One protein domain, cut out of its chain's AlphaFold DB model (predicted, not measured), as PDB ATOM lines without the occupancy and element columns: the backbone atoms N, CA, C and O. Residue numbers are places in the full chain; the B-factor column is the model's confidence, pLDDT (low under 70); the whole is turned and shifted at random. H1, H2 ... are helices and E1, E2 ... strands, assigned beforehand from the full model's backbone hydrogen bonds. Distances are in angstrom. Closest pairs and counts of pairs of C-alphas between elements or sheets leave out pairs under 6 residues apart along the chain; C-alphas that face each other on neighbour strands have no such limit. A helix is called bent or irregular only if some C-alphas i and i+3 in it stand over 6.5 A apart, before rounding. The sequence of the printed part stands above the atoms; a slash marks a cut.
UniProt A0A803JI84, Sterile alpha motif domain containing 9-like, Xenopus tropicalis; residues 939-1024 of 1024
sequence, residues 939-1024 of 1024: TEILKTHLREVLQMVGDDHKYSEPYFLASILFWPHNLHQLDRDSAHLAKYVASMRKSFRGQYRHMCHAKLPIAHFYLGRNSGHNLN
ATOM      1  N   THR A 939     -38.407  -5.465 -44.391       85.44
ATOM      2  CA  THR A 939     -39.332  -6.452 -43.802       85.44
ATOM      3  C   THR A 939     -39.651  -7.620 -44.740       85.44
ATOM      4  O   THR A 939     -39.733  -8.759 -44.290       85.44
ATOM      5  N   GLU A 940     -39.789  -7.383 -46.048       87.06
ATOM      6  CA  GLU A 940     -40.064  -8.458 -47.016       87.06
ATOM      7  C   GLU A 940     -38.882  -9.421 -47.212       87.06
ATOM      8  O   GLU A 940     -39.094 -10.617 -47.435       87.06
ATOM      9  N   ILE A 941     -37.640  -8.954 -47.050       90.50
ATOM     10  CA  ILE A 941     -36.450  -9.817 -47.057       90.50
ATOM     11  C   ILE A 941     -36.456 -10.699 -45.803       90.50
ATOM     12  O   ILE A 941     -36.276 -11.915 -45.896       90.50
ATOM     13  N   LEU A 942     -36.771 -10.121 -44.637       93.19
ATOM     14  CA  LEU A 942     -36.906 -10.869 -43.383       93.19
ATOM     15  C   LEU A 942     -38.019 -11.925 -43.457       93.19
ATOM     16  O   LEU A 942     -37.805 -13.072 -43.059       93.19
ATOM     17  N   LYS A 943     -39.186 -11.581 -44.023       91.31
ATOM     18  CA  LYS A 943     -40.269 -12.546 -44.273       91.31
ATOM     19  C   LYS A 943     -39.838 -13.646 -45.237       91.31
ATOM     20  O   LYS A 943     -40.181 -14.803 -45.015       91.31
ATOM     21  N   THR A 944     -39.077 -13.323 -46.283       93.19
ATOM     22  CA  THR A 944     -38.567 -14.320 -47.238       93.19
ATOM     23  C   THR A 944     -37.649 -15.324 -46.545       93.19
ATOM     24  O   THR A 944     -37.890 -16.527 -46.637       93.19
ATOM     25  N   HIS A 945     -36.686 -14.850 -45.751       93.12
ATOM     26  CA  HIS A 945     -35.849 -15.731 -44.938       93.12
ATOM     27  C   HIS A 945     -36.664 -16.566 -43.948       93.12
ATOM     28  O   HIS A 945     -36.379 -17.749 -43.771       93.12
ATOM     29  N   LEU A 946     -37.700 -15.993 -43.329       94.31
ATOM     30  CA  LEU A 946     -38.563 -16.736 -42.417       94.31
ATOM     31  C   LEU A 946     -39.369 -17.832 -43.136       94.31
ATOM     32  O   LEU A 946     -39.486 -18.934 -42.606       94.31
ATOM     33  N   ARG A 947     -39.886 -17.573 -44.345       93.94
ATOM     34  CA  ARG A 947     -40.579 -18.588 -45.160       93.94
ATOM     35  C   ARG A 947     -39.650 -19.754 -45.499       93.94
ATOM     36  O   ARG A 947     -40.054 -20.901 -45.342       93.94
ATOM     37  N   GLU A 948     -38.407 -19.472 -45.889       92.94
ATOM     38  CA  GLU A 948     -37.387 -20.504 -46.133       92.94
ATOM     39  C   GLU A 948     -37.113 -21.328 -44.868       92.94
ATOM     40  O   GLU A 948     -37.115 -22.556 -44.911       92.94
ATOM     41  N   VAL A 949     -36.928 -20.657 -43.724       93.56
ATOM     42  CA  VAL A 949     -36.721 -21.302 -42.419       93.56
ATOM     43  C   VAL A 949     -37.895 -22.224 -42.078       93.56
ATOM     44  O   VAL A 949     -37.669 -23.389 -41.763       93.56
ATOM     45  N   LEU A 950     -39.136 -21.736 -42.171       93.06
ATOM     46  CA  LEU A 950     -40.348 -22.501 -41.853       93.06
ATOM     47  C   LEU A 950     -40.552 -23.686 -42.808       93.06
ATOM     48  O   LEU A 950     -40.923 -24.770 -42.358       93.06
ATOM     49  N   GLN A 951     -40.244 -23.517 -44.097       91.44
ATOM     50  CA  GLN A 951     -40.289 -24.599 -45.081       91.44
ATOM     51  C   GLN A 951     -39.270 -25.703 -44.766       91.44
ATOM     52  O   GLN A 951     -39.579 -26.880 -44.926       91.44
ATOM     53  N   MET A 952     -38.069 -25.338 -44.305       89.62
ATOM     54  CA  MET A 952     -37.029 -26.306 -43.942       89.62
ATOM     55  C   MET A 952     -37.357 -27.087 -42.666       89.62
ATOM     56  O   MET A 952     -36.995 -28.258 -42.566       89.62
ATOM     57  N   VAL A 953     -37.991 -26.453 -41.672       90.00
ATOM     58  CA  VAL A 953     -38.204 -27.077 -40.351       90.00
ATOM     59  C   VAL A 953     -39.539 -27.806 -40.204       90.00
ATOM     60  O   VAL A 953     -39.640 -28.690 -39.353       90.00
ATOM     61  N   GLY A 954     -40.547 -27.462 -41.011       90.50
ATOM     62  CA  GLY A 954     -41.898 -28.018 -40.903       90.50
ATOM     63  C   GLY A 954     -42.628 -27.575 -39.631       90.50
ATOM     64  O   GLY A 954     -42.280 -26.563 -39.027       90.50
ATOM     65  N   ASP A 955     -43.646 -28.325 -39.203       86.62
ATOM     66  CA  ASP A 955     -44.504 -27.956 -38.057       86.62
ATOM     67  C   ASP A 955     -44.143 -28.655 -36.736       86.62
ATOM     68  O   ASP A 955     -44.635 -28.264 -35.677       86.62
ATOM     69  N   ASP A 956     -43.288 -29.678 -36.803       87.12
ATOM     70  CA  ASP A 956     -42.873 -30.525 -35.677       87.12
ATOM     71  C   ASP A 956     -41.408 -30.287 -35.278       87.12
ATOM     72  O   ASP A 956     -40.733 -31.165 -34.733       87.12
ATOM     73  N   HIS A 957     -40.885 -29.094 -35.561       91.31
ATOM     74  CA  HIS A 957     -39.523 -28.746 -35.196       91.31
ATOM     75  C   HIS A 957     -39.353 -28.712 -33.678       91.31
ATOM     76  O   HIS A 957     -40.230 -28.268 -32.949       91.31
ATOM     77  N   LYS A 958     -38.188 -29.137 -33.177       89.06
ATOM     78  CA  LYS A 958     -37.956 -29.167 -31.728       89.06
ATOM     79  C   LYS A 958     -37.819 -27.777 -31.095       89.06
ATOM     80  O   LYS A 958     -38.077 -27.668 -29.905       89.06
ATOM     81  N   TYR A 959     -37.375 -26.762 -31.844       90.44
ATOM     82  CA  TYR A 959     -37.116 -25.388 -31.372       90.44
ATOM     83  C   TYR A 959     -38.313 -24.465 -31.646       90.44
ATOM     84  O   TYR A 959     -38.915 -24.528 -32.716       90.44
ATOM     85  N   SER A 960     -38.656 -23.602 -30.685       92.25
ATOM     86  CA  SER A 960     -39.798 -22.674 -30.771       92.25
ATOM     87  C   SER A 960     -39.522 -21.407 -31.588       92.25
ATOM     88  O   SER A 960     -40.454 -20.744 -32.034       92.25
ATOM     89  N   GLU A 961     -38.250 -21.085 -31.789       93.75
ATOM     90  CA  GLU A 961     -37.723 -19.851 -32.363       93.75
ATOM     91  C   GLU A 961     -38.308 -19.519 -33.754       93.75
ATOM     92  O   GLU A 961     -38.781 -18.393 -33.924       93.75
ATOM     93  N   PRO A 962     -38.391 -20.451 -34.734       94.94
ATOM     94  CA  PRO A 962     -39.025 -20.175 -36.030       94.94
ATOM     95  C   PRO A 962     -40.476 -19.708 -35.901       94.94
ATOM     96  O   PRO A 962     -40.905 -18.754 -36.547       94.94
ATOM     97  N   TYR A 963     -41.240 -20.393 -35.053       94.12
ATOM     98  CA  TYR A 963     -42.664 -20.144 -34.878       94.12
ATOM     99  C   TYR A 963     -42.918 -18.875 -34.063       94.12
ATOM    100  O   TYR A 963     -43.886 -18.159 -34.311       94.12
ATOM    101  N   PHE A 964     -42.020 -18.565 -33.128       92.81
ATOM    102  CA  PHE A 964     -42.010 -17.294 -32.417       92.81
ATOM    103  C   PHE A 964     -41.776 -16.121 -33.373       92.81
ATOM    104  O   PHE A 964     -42.543 -15.160 -33.354       92.81
ATOM    105  N   LEU A 965     -40.799 -16.219 -34.281       94.12
ATOM    106  CA  LEU A 965     -40.596 -15.208 -35.324       94.12
ATOM    107  C   LEU A 965     -41.826 -15.063 -36.233       94.12
ATOM    108  O   LEU A 965     -42.194 -13.942 -36.583       94.12
ATOM    109  N   ALA A 966     -42.507 -16.167 -36.563       92.81
ATOM    110  CA  ALA A 966     -43.771 -16.134 -37.304       92.81
ATOM    111  C   ALA A 966     -44.881 -15.412 -36.533       92.81
ATOM    112  O   ALA A 966     -45.617 -14.628 -37.127       92.81
ATOM    113  N   SER A 967     -44.956 -15.603 -35.211       90.12
ATOM    114  CA  SER A 967     -45.915 -14.892 -34.357       90.12
ATOM    115  C   SER A 967     -45.738 -13.369 -34.376       90.12
ATOM    116  O   SER A 967     -46.694 -12.641 -34.123       90.12
ATOM    117  N   ILE A 968     -44.539 -12.898 -34.731       88.25
ATOM    118  CA  ILE A 968     -44.195 -11.479 -34.838       88.25
ATOM    119  C   ILE A 968     -44.385 -10.970 -36.275       88.25
ATOM    120  O   ILE A 968     -45.119 -10.009 -36.501       88.25
ATOM    121  N   LEU A 969     -43.731 -11.597 -37.258       89.19
ATOM    122  CA  LEU A 969     -43.654 -11.075 -38.629       89.19
ATOM    123  C   LEU A 969     -44.882 -11.381 -39.494       89.19
ATOM    124  O   LEU A 969     -45.123 -10.666 -40.468       89.19
ATOM    125  N   PHE A 970     -45.638 -12.433 -39.167       90.19
ATOM    126  CA  PHE A 970     -46.839 -12.844 -39.904       90.19
ATOM    127  C   PHE A 970     -48.129 -12.468 -39.170       90.19
ATOM    128  O   PHE A 970     -49.191 -13.029 -39.440       90.19
ATOM    129  N   TRP A 971     -48.051 -11.537 -38.215       84.19
ATOM    130  CA  TRP A 971     -49.243 -11.028 -37.550       84.19
ATOM    131  C   TRP A 971     -50.104 -10.220 -38.542       84.19
ATOM    132  O   TRP A 971     -49.572  -9.345 -39.238       84.19
ATOM    133  N   PRO A 972     -51.424 -10.479 -38.633       78.56
ATOM    134  CA  PRO A 972     -52.268  -9.843 -39.634       78.56
ATOM    135  C   PRO A 972     -52.432  -8.348 -39.360       78.56
ATOM    136  O   PRO A 972     -52.718  -7.925 -38.242       78.56
ATOM    137  N   HIS A 973     -52.321  -7.544 -40.419       69.75
ATOM    138  CA  HIS A 973     -52.576  -6.101 -40.359       69.75
ATOM    139  C   HIS A 973     -54.082  -5.784 -40.413       69.75
ATOM    140  O   HIS A 973     -54.512  -4.735 -39.936       69.75
ATOM    141  N   ASN A 974     -54.884  -6.697 -40.976       69.56
ATOM    142  CA  ASN A 974     -56.337  -6.606 -41.068       69.56
ATOM    143  C   ASN A 974     -56.975  -7.949 -40.670       69.56
ATOM    144  O   ASN A 974     -56.702  -8.977 -41.283       69.56
ATOM    145  N   LEU A 975     -57.856  -7.933 -39.666       66.75
ATOM    146  CA  LEU A 975     -58.552  -9.128 -39.170       66.75
ATOM    147  C   LEU A 975     -59.531  -9.732 -40.193       66.75
ATOM    148  O   LEU A 975     -59.881 -10.904 -40.082       66.75
ATOM    149  N   HIS A 976     -59.966  -8.952 -41.184       69.75
ATOM    150  CA  HIS A 976     -60.946  -9.373 -42.189       69.75
ATOM    151  C   HIS A 976     -60.316  -9.854 -43.504       69.75
ATOM    152  O   HIS A 976     -61.027 -10.385 -44.355       69.75
ATOM    153  N   GLN A 977     -59.001  -9.686 -43.686       72.44
ATOM    154  CA  GLN A 977     -58.263 -10.140 -44.868       72.44
ATOM    155  C   GLN A 977     -56.888 -10.658 -44.448       72.44
ATOM    156  O   GLN A 977     -55.951  -9.887 -44.245       72.44
ATOM    157  N   LEU A 978     -56.783 -11.979 -44.307       75.69
ATOM    158  CA  LEU A 978     -55.524 -12.648 -43.996       75.69
ATOM    159  C   LEU A 978     -54.702 -12.810 -45.275       75.69
ATOM    160  O   LEU A 978     -55.194 -13.345 -46.270       75.69
ATOM    161  N   ASP A 979     -53.444 -12.380 -45.241       82.44
ATOM    162  CA  ASP A 979     -52.486 -12.729 -46.286       82.44
ATOM    163  C   ASP A 979     -52.047 -14.205 -46.168       82.44
ATOM    164  O   ASP A 979     -52.390 -14.925 -45.221       82.44
ATOM    165  N   ARG A 980     -51.292 -14.680 -47.169       82.31
ATOM    166  CA  ARG A 980     -50.831 -16.077 -47.253       82.31
ATOM    167  C   ARG A 980     -50.051 -16.520 -46.009       82.31
ATOM    168  O   ARG A 980     -50.132 -17.689 -45.623       82.31
ATOM    169  N   ASP A 981     -49.303 -15.605 -45.402       84.06
ATOM    170  CA  ASP A 981     -48.474 -15.894 -44.238       84.06
ATOM    171  C   ASP A 981     -49.331 -15.948 -42.959       84.06
ATOM    172  O   ASP A 981     -49.251 -16.911 -42.190       84.06
ATOM    173  N   SER A 982     -50.231 -14.976 -42.788       84.31
ATOM    174  CA  SER A 982     -51.152 -14.842 -41.652       84.31
ATOM    175  C   SER A 982     -52.135 -16.011 -41.547       84.31
ATOM    176  O   SER A 982     -52.522 -16.402 -40.445       84.31
ATOM    177  N   ALA A 983     -52.513 -16.622 -42.676       85.12
ATOM    178  CA  ALA A 983     -53.408 -17.782 -42.710       85.12
ATOM    179  C   ALA A 983     -52.875 -18.999 -41.920       85.12
ATOM    180  O   ALA A 983     -53.657 -19.812 -41.432       85.12
ATOM    181  N   HIS A 984     -51.551 -19.117 -41.755       86.69
ATOM    182  CA  HIS A 984     -50.907 -20.235 -41.053       86.69
ATOM    183  C   HIS A 984     -50.559 -19.918 -39.589       86.69
ATOM    184  O   HIS A 984     -50.059 -20.781 -38.866       86.69
ATOM    185  N   LEU A 985     -50.847 -18.703 -39.114       87.69
ATOM    186  CA  LEU A 985     -50.409 -18.209 -37.808       87.69
ATOM    187  C   LEU A 985     -50.899 -19.068 -36.635       87.69
ATOM    188  O   LEU A 985     -50.118 -19.388 -35.742       87.69
ATOM    189  N   ALA A 986     -52.165 -19.501 -36.650       86.81
ATOM    190  CA  ALA A 986     -52.725 -20.357 -35.599       86.81
ATOM    191  C   ALA A 986     -51.953 -21.682 -35.461       86.81
ATOM    192  O   ALA A 986     -51.693 -22.150 -34.350       86.81
ATOM    193  N   LYS A 987     -51.530 -22.249 -36.597       91.19
ATOM    194  CA  LYS A 987     -50.711 -23.461 -36.653       91.19
ATOM    195  C   LYS A 987     -49.328 -23.209 -36.058       91.19
ATOM    196  O   LYS A 987     -48.898 -23.967 -35.195       91.19
ATOM    197  N   TYR A 988     -48.679 -22.103 -36.429       92.25
ATOM    198  CA  TYR A 988     -47.385 -21.728 -35.858       92.25
ATOM    199  C   TYR A 988     -47.468 -21.461 -34.354       92.25
ATOM    200  O   TYR A 988     -46.600 -21.913 -33.620       92.25
ATOM    201  N   VAL A 989     -48.526 -20.822 -33.849       90.00
ATOM    202  CA  VAL A 989     -48.718 -20.628 -32.399       90.00
ATOM    203  C   VAL A 989     -48.877 -21.971 -31.671       90.00
ATOM    204  O   VAL A 989     -48.293 -22.165 -30.600       90.00
ATOM    205  N   ALA A 990     -49.607 -22.928 -32.251       91.00
ATOM    206  CA  ALA A 990     -49.721 -24.278 -31.702       91.00
ATOM    207  C   ALA A 990     -48.365 -25.012 -31.694       91.00
ATOM    208  O   ALA A 990     -47.971 -25.558 -30.657       91.00
ATOM    209  N   SER A 991     -47.613 -24.958 -32.798       93.62
ATOM    210  CA  SER A 991     -46.263 -25.528 -32.904       93.62
ATOM    211  C   SER A 991     -45.271 -24.853 -31.956       93.62
ATOM    212  O   SER A 991     -44.492 -25.542 -31.300       93.62
ATOM    213  N   MET A 992     -45.340 -23.530 -31.787       92.94
ATOM    214  CA  MET A 992     -44.543 -22.774 -30.818       92.94
ATOM    215  C   MET A 992     -44.792 -23.290 -29.402       92.94
ATOM    216  O   MET A 992     -43.847 -23.631 -28.693       92.94
ATOM    217  N   ARG A 993     -46.066 -23.414 -29.004       89.31
ATOM    218  CA  ARG A 993     -46.451 -23.928 -27.683       89.31
ATOM    219  C   ARG A 993     -45.972 -25.365 -27.476       89.31
ATOM    220  O   ARG A 993     -45.466 -25.673 -26.397       89.31
ATOM    221  N   LYS A 994     -46.131 -26.234 -28.479       90.12
ATOM    222  CA  LYS A 994     -45.675 -27.634 -28.439       90.12
ATOM    223  C   LYS A 994     -44.155 -27.711 -28.272       90.12
ATOM    224  O   LYS A 994     -43.687 -28.385 -27.359       90.12
ATOM    225  N   SER A 995     -43.410 -26.972 -29.089       91.62
ATOM    226  CA  SER A 995     -41.941 -26.959 -29.101       91.62
ATOM    227  C   SER A 995     -41.369 -26.387 -27.807       91.62
ATOM    228  O   SER A 995     -40.529 -27.013 -27.170       91.62
ATOM    229  N   PHE A 996     -41.893 -25.242 -27.355       89.81
ATOM    230  CA  PHE A 996     -41.452 -24.605 -26.115       89.81
ATOM    231  C   PHE A 996     -41.692 -25.511 -24.905       89.81
ATOM    232  O   PHE A 996     -40.807 -25.683 -24.070       89.81
ATOM    233  N   ARG A 997     -42.868 -26.154 -24.825       84.75
ATOM    234  CA  ARG A 997     -43.134 -27.161 -23.789       84.75
ATOM    235  C   ARG A 997     -42.196 -28.361 -23.933       84.75
ATOM    236  O   ARG A 997     -41.653 -28.801 -22.932       84.75
ATOM    237  N   GLY A 998     -41.952 -28.861 -25.141       85.00
ATOM    238  CA  GLY A 998     -41.013 -29.963 -25.366       85.00
ATOM    239  C   GLY A 998     -39.603 -29.682 -24.833       85.00
ATOM    240  O   GLY A 998     -38.971 -30.583 -24.291       85.00
ATOM    241  N   GLN A 999     -39.131 -28.436 -24.933       85.62
ATOM    242  CA  GLN A 999     -37.788 -28.049 -24.493       85.62
ATOM    243  C   GLN A 999     -37.703 -27.640 -23.029       85.62
ATOM    244  O   GLN A 999     -36.801 -28.078 -22.326       85.62
ATOM    245  N   TYR A1000     -38.625 -26.794 -22.570       86.31
ATOM    246  CA  TYR A1000     -38.487 -26.078 -21.302       86.31
ATOM    247  C   TYR A1000     -39.521 -26.491 -20.254       86.31
ATOM    248  O   TYR A1000     -39.565 -25.880 -19.185       86.31
ATOM    249  N   ARG A1001     -40.355 -27.516 -20.510       80.88
ATOM    250  CA  ARG A1001     -41.362 -28.001 -19.541       80.88
ATOM    251  C   ARG A1001     -40.749 -28.254 -18.168       80.88
ATOM    252  O   ARG A1001     -41.269 -27.735 -17.188       80.88
ATOM    253  N   HIS A1002     -39.601 -28.923 -18.138       76.75
ATOM    254  CA  HIS A1002     -38.874 -29.250 -16.916       76.75
ATOM    255  C   HIS A1002     -38.423 -28.010 -16.108       76.75
ATOM    256  O   HIS A1002     -38.239 -28.086 -14.902       76.75
ATOM    257  N   MET A1003     -38.264 -26.837 -16.734       81.06
ATOM    258  CA  MET A1003     -37.954 -25.580 -16.028       81.06
ATOM    259  C   MET A1003     -39.216 -24.779 -15.677       81.06
ATOM    260  O   MET A1003     -39.242 -24.038 -14.690       81.06
ATOM    261  N   CYS A1004     -40.279 -24.923 -16.477       75.12
ATOM    262  CA  CYS A1004     -41.561 -24.238 -16.290       75.12
ATOM    263  C   CYS A1004     -42.307 -24.687 -15.022       75.12
ATOM    264  O   CYS A1004     -43.268 -24.032 -14.621       75.12
ATOM    265  N   HIS A1005     -41.870 -25.764 -14.365       69.81
ATOM    266  CA  HIS A1005     -42.346 -26.136 -13.033       69.81
ATOM    267  C   HIS A1005     -41.873 -25.143 -11.955       69.81
ATOM    268  O   HIS A1005     -42.664 -24.757 -11.096       69.81
ATOM    269  N   ALA A1006     -40.633 -24.643 -12.046       70.19
ATOM    270  CA  ALA A1006     -40.060 -23.684 -11.090       70.19
ATOM    271  C   ALA A1006     -40.327 -22.211 -11.454       70.19
ATOM    272  O   ALA A1006     -40.444 -21.351 -10.576       70.19
ATOM    273  N   LYS A1007     -40.389 -21.907 -12.756       81.12
ATOM    274  CA  LYS A1007     -40.439 -20.542 -13.306       81.12
ATOM    275  C   LYS A1007     -41.616 -20.354 -14.269       81.12
ATOM    276  O   LYS A1007     -42.317 -21.307 -14.591       81.12
ATOM    277  N   LEU A1008     -41.869 -19.118 -14.698       80.44
ATOM    278  CA  LEU A1008     -42.870 -18.781 -15.720       80.44
ATOM    279  C   LEU A1008     -42.195 -18.251 -16.980       80.44
ATOM    280  O   LEU A1008     -41.199 -17.543 -16.855       80.44
ATOM    281  N   PRO A1009     -42.753 -18.502 -18.174       86.38
ATOM    282  CA  PRO A1009     -42.302 -17.843 -19.394       86.38
ATOM    283  C   PRO A1009     -42.377 -16.313 -19.294       86.38
ATOM    284  O   PRO A1009     -43.320 -15.758 -18.717       86.38
ATOM    285  N   ILE A1010     -41.387 -15.627 -19.864       86.56
ATOM    286  CA  ILE A1010     -41.372 -14.167 -20.009       86.56
ATOM    287  C   ILE A1010     -42.095 -13.786 -21.300       86.56
ATOM    288  O   ILE A1010     -41.820 -14.333 -22.365       86.56
ATOM    289  N   ALA A1011     -43.007 -12.819 -21.207       85.38
ATOM    290  CA  ALA A1011     -43.572 -12.152 -22.373       85.38
ATOM    291  C   ALA A1011     -42.675 -10.959 -22.730       85.38
ATOM    292  O   ALA A1011     -42.704  -9.947 -22.038       85.38
ATOM    293  N   HIS A1012     -41.853 -11.112 -23.772       83.75
ATOM    294  CA  HIS A1012     -40.956 -10.049 -24.258       83.75
ATOM    295  C   HIS A1012     -41.655  -9.021 -25.143       83.75
ATOM    296  O   HIS A1012     -41.166  -7.909 -25.273       83.75
ATOM    297  N   PHE A1013     -42.784  -9.392 -25.743       85.31
ATOM    298  CA  PHE A1013     -43.544  -8.526 -26.634       85.31
ATOM    299  C   PHE A1013     -45.037  -8.626 -26.332       85.31
ATOM    300  O   PHE A1013     -45.547  -9.722 -26.069       85.31
ATOM    301  N   TYR A1014     -45.741  -7.498 -26.418       80.50
ATOM    302  CA  TYR A1014     -47.189  -7.425 -26.215       80.50
ATOM    303  C   TYR A1014     -47.909  -6.928 -27.472       80.50
ATOM    304  O   TYR A1014     -47.434  -6.034 -28.171       80.50
ATOM    305  N   LEU A1015     -49.093  -7.480 -27.750       72.06
ATOM    306  CA  LEU A1015     -49.932  -7.020 -28.859       72.06
ATOM    307  C   LEU A1015     -50.493  -5.621 -28.557       72.06
ATOM    308  O   LEU A1015     -51.168  -5.413 -27.547       72.06
ATOM    309  N   GLY A1016     -50.208  -4.663 -29.441       65.31
ATOM    310  CA  GLY A1016     -50.701  -3.288 -29.355       65.31
ATOM    311  C   GLY A1016     -52.153  -3.135 -29.827       65.31
ATOM    312  O   GLY A1016     -52.690  -3.989 -30.526       65.31
ATOM    313  N   ARG A1017     -52.799  -2.017 -29.455       55.88
ATOM    314  CA  ARG A1017     -54.189  -1.696 -29.851       55.88
ATOM    315  C   ARG A1017     -54.324  -1.088 -31.255       55.88
ATOM    316  O   ARG A1017     -55.442  -0.996 -31.753       55.88
ATOM    317  N   ASN A1018     -53.224  -0.659 -31.876       52.50
ATOM    318  CA  ASN A1018     -53.248   0.063 -33.150       52.50
ATOM    319  C   ASN A1018     -52.914  -0.864 -34.323       52.50
ATOM    320  O   ASN A1018     -51.958  -1.635 -34.263       52.50
ATOM    321  N   SER A1019     -53.661  -0.733 -35.418       48.88
ATOM    322  CA  SER A1019     -53.341  -1.354 -36.702       48.88
ATOM    323  C   SER A1019     -52.020  -0.793 -37.247       48.88
ATOM    324  O   SER A1019     -51.909   0.401 -37.510       48.88
ATOM    325  N   GLY A1020     -51.014  -1.654 -37.424       48.59
ATOM    326  CA  GLY A1020     -49.780  -1.323 -38.155       48.59
ATOM    327  C   GLY A1020     -48.556  -0.913 -37.326       48.59
ATOM    328  O   GLY A1020     -47.497  -0.707 -37.912       48.59
ATOM    329  N   HIS A1021     -48.636  -0.859 -35.990       41.78
ATOM    330  CA  HIS A1021     -47.448  -0.764 -35.129       41.78
ATOM    331  C   HIS A1021     -47.381  -1.984 -34.218       41.78
ATOM    332  O   HIS A1021     -48.015  -2.052 -33.165       41.78
ATOM    333  N   ASN A1022     -46.647  -2.985 -34.699       48.88
ATOM    334  CA  ASN A1022     -46.542  -4.279 -34.057       48.88
ATOM    335  C   ASN A1022     -45.482  -4.224 -32.952       48.88
ATOM    336  O   ASN A1022     -44.297  -4.079 -33.242       48.88
ATOM    337  N   LEU A1023     -45.958  -4.460 -31.725       49.81
ATOM    338  CA  LEU A1023     -45.221  -4.768 -30.495       49.81
ATOM    339  C   LEU A1023     -44.761  -3.546 -29.673       49.81
ATOM    340  O   LEU A1023     -44.031  -2.688 -30.159       49.81
ATOM    341  N   ASN A1024     -45.203  -3.515 -28.408       41.88
ATOM    342  CA  ASN A1024     -44.618  -2.729 -27.312       41.88
ATOM    343  C   ASN A1024     -43.767  -3.637 -26.426       41.88
ATOM    344  O   ASN A1024     -44.195  -4.806 -26.227       41.88
TER     345      ASN A1024
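What this domain is: This is residues 939 to 1024 of the 1024 residues of the protein "Sterile alpha motif domain containing 9-like" of Xenopus tropicalis (UniProt A0A803JI84). The long helix H3 packs on the short helix H2, which sits between it and H1, and after H3 the chain folds back through E1 into an unnamed tail. The 86 printed residues include three named helices and one named strand, in the order H1, H2, H3, E1: mostly helix. The whole is compact, radius of gyration of the C-alphas 13.8 A, spanning 39 by 31 by 22 A.

Where its parts are: H3, residues 982 to 1004, is 28.7 A long, kinks 54 degrees near residue 998 and is irregular, C-alphas 999 and 1002 being 7.7 A apart. H2 is residues 961 to 969. H1, residues 939 to 953, 20.9 A, begins at C-alpha (-39.332, -6.452, -43.802). E1, residues 1007 to 1009, ends at C-alpha (-42.302, -17.843, -19.394).

How they stand to each other: H3 touches H2 with residues 985 to 992 alone, closest C-alphas Tyr 988 and Tyr 963, 5.1 A; this helical hairpin has a steep tilt of 42 degrees, opposite ways. H1 and H2, also a helical hairpin, touch, closest C-alphas Leu 950 and Pro 962, 6.4 A, at a shallow tilt of 32 degrees, only just short of steep, opposite ways. H1 and H3 are apart. E1 pairs with no named strand and meets H3 only through their link. Every O i to N i+4 pair is within hydrogen-bond range in H1 and H2, but 15 of 19 in H3.

The domain as a whole: The farthest C-alphas, Gln 977 and Ala 1006, are 40.7 A apart. The printed part has no cut. The link H2 to H3 is long. In this model, pLDDT is under 70 at residues 973 to 976, 1005 and 1016 to 1024.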